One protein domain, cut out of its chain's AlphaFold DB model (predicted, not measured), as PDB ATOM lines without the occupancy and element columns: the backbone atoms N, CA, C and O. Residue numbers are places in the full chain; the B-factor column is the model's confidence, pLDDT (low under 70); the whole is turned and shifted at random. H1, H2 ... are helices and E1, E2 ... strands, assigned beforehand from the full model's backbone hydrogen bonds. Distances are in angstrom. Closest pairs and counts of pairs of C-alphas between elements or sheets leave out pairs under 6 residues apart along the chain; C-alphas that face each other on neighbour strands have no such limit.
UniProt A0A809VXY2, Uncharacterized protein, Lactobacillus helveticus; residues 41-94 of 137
ATOM      1  N   GLU A  41     208.007 240.299 192.807       95.56
ATOM      2  CA  GLU A  41     209.106 241.195 192.465       95.56
ATOM      3  C   GLU A  41     210.289 240.410 191.890       95.56
ATOM      4  O   GLU A  41     210.617 239.315 192.350       95.56
ATOM      5  N   GLY A  42     210.939 240.978 190.876       95.88
ATOM      6  CA  GLY A  42     212.138 240.423 190.261       95.88
ATOM      7  C   GLY A  42     213.248 241.453 190.098       95.88
ATOM      8  O   GLY A  42     212.981 242.634 189.891       95.88
ATOM      9  N   VAL A  43     214.493 240.992 190.165       96.44
ATOM     10  CA  VAL A  43     215.716 241.791 190.008       96.44
ATOM     11  C   VAL A  43     216.572 241.237 188.873       96.44
ATOM     12  O   VAL A  43     216.554 240.039 188.586       96.44
ATOM     13  N   CYS A  44     217.309 242.117 188.197       96.56
ATOM     14  CA  CYS A  44     218.216 241.741 187.113       96.56
ATOM     15  C   CYS A  44     219.340 240.831 187.624       96.56
ATOM     16  O   CYS A  44     220.033 241.200 188.564       96.56
ATOM     17  N   SER A  45     219.586 239.690 186.968       95.12
ATOM     18  CA  SER A  45     220.658 238.768 187.377       95.12
ATOM     19  C   SER A  45     222.072 239.330 187.195       95.12
ATOM     20  O   SER A  45     223.002 238.868 187.842       95.12
ATOM     21  N   ASN A  46     222.257 240.284 186.278       95.62
ATOM     22  CA  ASN A  46     223.573 240.864 185.983       95.62
ATOM     23  C   ASN A  46     223.822 242.180 186.731       95.62
ATOM     24  O   ASN A  46     224.967 242.506 187.025       95.62
ATOM     25  N   HIS A  47     222.760 242.945 186.990       95.31
ATOM     26  CA  HIS A  47     222.822 244.302 187.538       95.31
ATOM     27  C   HIS A  47     221.722 244.526 188.596       95.31
ATOM     28  O   HIS A  47     220.902 245.435 188.444       95.31
ATOM     29  N   PRO A  48     221.646 243.694 189.654       92.62
ATOM     30  CA  PRO A  48     220.506 243.678 190.576       92.62
ATOM     31  C   PRO A  48     220.322 244.988 191.350       92.62
ATOM     32  O   PRO A  48     219.190 245.372 191.617       92.62
ATOM     33  N   ALA A  49     221.411 245.688 191.680       91.75
ATOM     34  CA  ALA A  49     221.376 246.946 192.432       91.75
ATOM     35  C   ALA A  49     221.287 248.206 191.548       91.75
ATOM     36  O   ALA A  49     221.033 249.298 192.057       91.75
ATOM     37  N   GLU A  50     221.542 248.078 190.244       93.62
ATOM     38  CA  GLU A  50     221.576 249.214 189.312       93.62
ATOM     39  C   GLU A  50     220.272 249.335 188.520       93.62
ATOM     40  O   GLU A  50     219.819 250.448 188.253       93.62
ATOM     41  N   HIS A  51     219.670 248.203 188.153       95.12
ATOM     42  CA  HIS A  51     218.429 248.166 187.388       95.12
ATOM     43  C   HIS A  51     217.203 248.195 188.299       95.12
ATOM     44  O   HIS A  51     217.251 247.879 189.490       95.12
ATOM     45  N   SER A  52     216.072 248.571 187.715       93.69
ATOM     46  CA  SER A  52     214.799 248.642 188.421       93.69
ATOM     47  C   SER A  52     214.262 247.263 188.838       93.69
ATOM     48  O   SER A  52     214.475 246.249 188.176       93.69
ATOM     49  N   VAL A  53     213.534 247.226 189.960       94.69
ATOM     50  CA  VAL A  53     212.760 246.043 190.369       94.69
ATOM     51  C   VAL A  53     211.546 245.903 189.450       94.69
ATOM     52  O   VAL A  53     210.798 246.862 189.239       94.69
ATOM     53  N   HIS A  54     211.320 244.698 188.937       94.94
ATOM     54  CA  HIS A  54     210.240 244.375 188.010       94.94
ATOM     55  C   HIS A  54     209.063 243.718 188.735       94.94
ATOM     56  O   HIS A  54     209.255 242.811 189.540       94.94
ATOM     57  N   TYR A  55     207.833 244.124 188.409       94.81
ATOM     58  CA  TYR A  55     206.626 243.470 188.919       94.81
ATOM     59  C   TYR A  55     206.206 242.313 188.004       94.81
ATOM     60  O   TYR A  55     205.916 242.510 186.825       94.81
ATOM     61  N   LEU A  56     206.163 241.099 188.548       95.25
ATOM     62  CA  LEU A  56     206.080 239.846 187.803       95.25
ATOM     63  C   LEU A  56     204.700 239.178 187.820       95.25
ATOM     64  O   LEU A  56     204.553 238.130 187.203       95.25
ATOM     65  N   ALA A  57     203.683 239.727 188.490       93.44
ATOM     66  CA  ALA A  57     202.420 239.007 188.717       93.44
ATOM     67  C   ALA A  57     201.749 238.488 187.428       93.44
ATOM     68  O   ALA A  57     201.390 237.313 187.353       93.44
ATOM     69  N   SER A  58     201.622 239.329 186.394       94.31
ATOM     70  CA  SER A  58     201.077 238.903 185.095       94.31
ATOM     71  C   SER A  58     201.971 237.866 184.419       94.31
ATOM     72  O   SER A  58     201.478 236.871 183.894       94.31
ATOM     73  N   LYS A  59     203.292 238.053 184.484       94.94
ATOM     74  CA  LYS A  59     204.255 237.154 183.850       94.94
ATOM     75  C   LYS A  59     204.279 235.773 184.499       94.94
ATOM     76  O   LYS A  59     204.344 234.766 183.803       94.94
ATOM     77  N   LEU A  60     204.186 235.721 185.823       94.44
ATOM     78  CA  LEU A  60     204.081 234.480 186.584       94.44
ATOM     79  C   LEU A  60     202.776 233.748 186.279       94.44
ATOM     80  O   LEU A  60     202.776 232.522 186.203       94.44
ATOM     81  N   HIS A  61     201.685 234.482 186.047       95.06
ATOM     82  CA  HIS A  61     200.437 233.877 185.595       95.06
ATOM     83  C   HIS A  61     200.578 233.244 184.202       95.06
ATOM     84  O   HIS A  61     200.213 232.085 184.038       95.06
ATOM     85  N   GLU A  62     201.193 233.936 183.237       96.75
ATOM     86  CA  GLU A  62     201.484 233.363 181.909       96.75
ATOM     87  C   GLU A  62     202.367 232.108 181.998       96.75
ATOM     88  O   GLU A  62     202.137 231.123 181.296       96.75
ATOM     89  N   ILE A  63     203.393 232.139 182.858       96.38
ATOM     90  CA  ILE A  63     204.279 230.994 183.102       96.38
ATOM     91  C   ILE A  63     203.474 229.815 183.648       96.38
ATOM     92  O   ILE A  63     203.631 228.698 183.159       96.38
ATOM     93  N   TYR A  64     202.584 230.060 184.613       96.31
ATOM     94  CA  TYR A  64     201.699 229.034 185.155       96.31
ATOM     95  C   TYR A  64     200.783 228.435 184.079       96.31
ATOM     96  O   TYR A  64     200.692 227.217 183.969       96.31
ATOM     97  N   GLU A  65     200.145 229.254 183.241       98.12
ATOM     98  CA  GLU A  65     199.284 228.754 182.161       98.12
ATOM     99  C   GLU A  65     200.057 227.877 181.162       98.12
ATOM    100  O   GLU A  65     199.572 226.818 180.756       98.12
ATOM    101  N   LYS A  66     201.283 228.276 180.802       98.06
ATOM    102  CA  LYS A  66     202.161 227.494 179.916       98.06
ATOM    103  C   LYS A  66     202.648 226.198 180.552       98.06
ATOM    104  O   LYS A  66     202.757 225.198 179.845       98.06
ATOM    105  N   ASP A  67     202.932 226.207 181.850       97.38
ATOM    106  CA  ASP A  67     203.264 225.003 182.613       97.38
ATOM    107  C   ASP A  67     202.095 224.011 182.593       97.38
ATOM    108  O   ASP A  67     202.265 222.859 182.195       97.38
ATOM    109  N   GLN A  68     200.876 224.480 182.888       98.19
ATOM    110  CA  GLN A  68     199.672 223.644 182.837       98.19
ATOM    111  C   GLN A  68     199.389 223.088 181.431       98.19
ATOM    112  O   GLN A  68     198.884 221.972 181.298       98.19
ATOM    113  N   ALA A  69     199.728 223.836 180.380       98.12
ATOM    114  CA  ALA A  69     199.607 223.388 178.994       98.12
ATOM    115  C   ALA A  69     200.760 222.474 178.528       98.12
ATOM    116  O   ALA A  69     200.685 221.917 177.431       98.12
ATOM    117  N   GLY A  70     201.833 222.324 179.316       97.75
ATOM    118  CA  GLY A  70     203.042 221.596 178.921       97.75
ATOM    119  C   GLY A  70     203.852 222.286 177.815       97.75
ATOM    120  O   GLY A  70     204.589 221.623 177.088       97.75
ATOM    121  N   THR A  71     203.702 223.605 177.658       98.06
ATOM    122  CA  THR A  71     204.350 224.412 176.607       98.06
ATOM    123  C   THR A  71     205.431 225.351 177.144       98.06
ATOM    124  O   THR A  71     205.875 226.237 176.417       98.06
ATOM    125  N   LEU A  72     205.812 225.220 178.417       97.75
ATOM    126  CA  LEU A  72     206.826 226.061 179.046       97.75
ATOM    127  C   LEU A  72     208.223 225.765 178.477       97.75
ATOM    128  O   LEU A  72     208.628 224.609 178.356       97.75
ATOM    129  N   THR A  73     208.968 226.816 178.148       97.19
ATOM    130  CA  THR A  73     210.322 226.744 177.584       97.19
ATOM    131  C   THR A  73     211.259 227.751 178.250       97.19
ATOM    132  O   THR A  73     210.818 228.685 178.915       97.19
ATOM    133  N   GLU A  74     212.570 227.637 178.022       95.44
ATOM    134  CA  GLU A  74     213.552 228.622 178.513       95.44
ATOM    135  C   GLU A  74     213.317 230.042 177.965       95.44
ATOM    136  O   GLU A  74     213.719 231.025 178.585       95.44
ATOM    137  N   ALA A  75     212.629 230.179 176.825       95.19
ATOM    138  CA  ALA A  75     212.270 231.485 176.279       95.19
ATOM    139  C   ALA A  75     211.238 232.232 177.147       95.19
ATOM    140  O   ALA A  75     211.082 233.443 176.990       95.19
ATOM    141  N   ASP A  76     210.557 231.528 178.058       96.31
ATOM    142  CA  ASP A  76     209.538 232.081 178.950       96.31
ATOM    143  C   ASP A  76     210.108 232.650 180.252       96.31
ATOM    144  O   ASP A  76     209.378 233.315 180.993       96.31
ATOM    145  N   ILE A  77     211.405 232.440 180.511       95.81
ATOM    146  CA  ILE A  77     212.109 233.036 181.648       95.81
ATOM    147  C   ILE A  77     211.973 234.566 181.556       95.81
ATOM    148  O   ILE A  77     212.342 235.141 180.525       95.81
ATOM    149  N   PRO A  78     211.450 235.245 182.599       96.44
ATOM    150  CA  PRO A  78     211.316 236.696 182.596       96.44
ATOM    151  C   PRO A  78     212.671 237.373 182.380       96.44
ATOM    152  O   PRO A  78     213.685 236.932 182.922       96.44
ATOM    153  N   LYS A  79     212.686 238.445 181.589       96.88
ATOM    154  CA  LYS A  79     213.902 239.180 181.230       96.88
ATOM    155  C   LYS A  79     213.816 240.618 181.706       96.88
ATOM    156  O   LYS A  79     212.736 241.194 181.739       96.88
ATOM    157  N   CYS A  80     214.966 241.178 182.051       96.69
ATOM    158  CA  CYS A  80     215.118 242.579 182.386       96.69
ATOM    159  C   CYS A  80     214.889 243.435 181.136       96.69
ATOM    160  O   CYS A  80     215.546 243.227 180.114       96.69
ATOM    161  N   ASP A  81     213.999 244.418 181.241       94.12
ATOM    162  CA  ASP A  81     213.675 245.339 180.145       94.12
ATOM    163  C   ASP A  81     214.857 246.252 179.761       94.12
ATOM    164  O   ASP A  81     214.873 246.817 178.669       94.12
ATOM    165  N   GLU A  82     215.861 246.379 180.637       96.75
ATOM    166  CA  GLU A  82     217.009 247.273 180.449       96.75
ATOM    167  C   GLU A  82     218.174 246.603 179.695       96.75
ATOM    168  O   GLU A  82     218.787 247.227 178.830       96.75
ATOM    169  N   CYS A  83     218.479 245.326 179.969       96.44
ATOM    170  CA  CYS A  83     219.615 244.620 179.341       96.44
ATOM    171  C   CYS A  83     219.294 243.241 178.747       96.44
ATOM    172  O   CYS A  83     220.174 242.609 178.162       96.44
ATOM    173  N   GLY A  84     218.067 242.742 178.903       95.94
ATOM    174  CA  GLY A  84     217.647 241.436 178.391       95.94
ATOM    175  C   GLY A  84     218.171 240.223 179.169       95.94
ATOM    176  O   GLY A  84     217.871 239.091 178.778       95.94
ATOM    177  N   ALA A  85     218.930 240.425 180.252       97.06
ATOM    178  CA  ALA A  85     219.345 239.347 181.149       97.06
ATOM    179  C   ALA A  85     218.130 238.722 181.864       97.06
ATOM    180  O   ALA A  85     217.113 239.400 182.024       97.06
ATOM    181  N   PRO A  86     218.202 237.454 182.305       97.19
ATOM    182  CA  PRO A  86     217.157 236.852 183.127       97.19
ATOM    183  C   PRO A  86     216.879 237.649 184.410       97.19
ATOM    184  O   PRO A  86     217.774 238.273 184.986       97.19
ATOM    185  N   LEU A  87     215.636 237.600 184.876       96.31
ATOM    186  CA  LEU A  87     215.264 238.090 186.198       96.31
ATOM    187  C   LEU A  87     215.326 236.950 187.216       96.31
ATOM    188  O   LEU A  87     214.849 235.845 186.954       96.31
ATOM    189  N   ALA A  88     215.873 237.245 188.389       94.31
ATOM    190  CA  ALA A  88     215.730 236.433 189.591       94.31
ATOM    191  C   ALA A  88     214.610 237.010 190.469       94.31
ATOM    192  O   ALA A  88     214.281 238.188 190.353       94.31
ATOM    193  N   LEU A  89     214.017 236.203 191.353       94.19
ATOM    194  CA  LEU A  89     213.039 236.711 192.324       94.19
ATOM    195  C   LEU A  89     213.719 237.635 193.343       94.19
ATOM    196  O   LEU A  89     214.808 237.326 193.828       94.19
ATOM    197  N   ASN A  90     213.056 238.734 193.705       95.25
ATOM    198  CA  ASN A  90     213.538 239.669 194.719       95.25
ATOM    199  C   ASN A  90     213.240 239.136 196.128       95.25
ATOM    200  O   ASN A  90     212.215 239.445 196.737       95.25
ATOM    201  N   MET A  91     214.135 238.287 196.619       92.56
ATOM    202  CA  MET A  91     213.977 237.501 197.841       92.56
ATOM    203  C   MET A  91     215.218 237.637 198.716       92.56
ATOM    204  O   MET A  91     216.313 237.789 198.180       92.56
ATOM    205  N   ALA A  92     215.063 237.533 200.040       89.56
ATOM    206  CA  ALA A  92     216.182 237.598 200.983       89.56
ATOM    207  C   ALA A  92     217.351 236.678 200.567       89.56
ATOM    208  O   ALA A  92     217.215 235.454 200.512       89.56
ATOM    209  N   GLY A  93     218.505 237.282 200.279       87.94
ATOM    210  CA  GLY A  93     219.660 236.639 199.654       87.94
ATOM    211  C   GLY A  93     220.725 237.666 199.262       87.94
ATOM    212  O   GLY A  93     220.646 238.821 199.675       87.94
ATOM    213  N   GLU A  94     221.720 237.243 198.481       87.44
ATOM    214  CA  GLU A  94     222.859 238.081 198.065       87.44
ATOM    215  C   GLU A  94     222.420 239.311 197.258       87.44
ATOM    216  O   GLU A  94     222.798 240.433 197.587       87.44
TER     217      GLU A  94
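Overview. This is residues 41 to 94 of the 137 residues of an uncharacterized protein of Lactobacillus helveticus (UniProt A0A809VXY2). With little regular structure, this is an elongated model in which one helix, H1, lies toward one end, the loop round Glu 50 makes the other end, and a small two-stranded sheet, E1 and E2, sits between them, the three elements joined by long loops. Residues 69 to 86 fold back from H1's far end to the sheet. The printed part has 54 residues, with E1, H1 and E2 in chain order; the sheet is antiparallel and the class mixed, the named elements holding only 21 residues. It is only just compact, close to loose, with a radius of gyration of the C-alphas of 11.7 A and spans of 35 by 21 by 17 A.

Along the chain. E1, residues 41 to 44, begins at C-alpha 41 (209.106, 241.195, 192.465) and measures 10.6 A. E2, residues 87 to 91, measures 11.7 A and ends at C-alpha 91 (213.977, 237.501, 197.841). H1, residues 57 to 68, measures 16.7 A.

Arrangement. E1 and E2 are antiparallel neighbours at 127 degrees, with N 43 and O 88 2.8 A apart, within hydrogen-bond range. Residues 41 to 42 of E1 also pair antiparallel with residues 54 to 55. The closest C-alphas of E1 and H1, Glu 41 and Ala 57, are 8.0 A apart. In H1 every O i to N i+4 pair is within hydrogen-bond range.

Size, cuts and confidence. The C-alphas farthest apart, Glu 50 and Ala 69, are 35.4 A apart. Both links are long, the printed part has no cut, and no printed residue is under 70 in pLDDT.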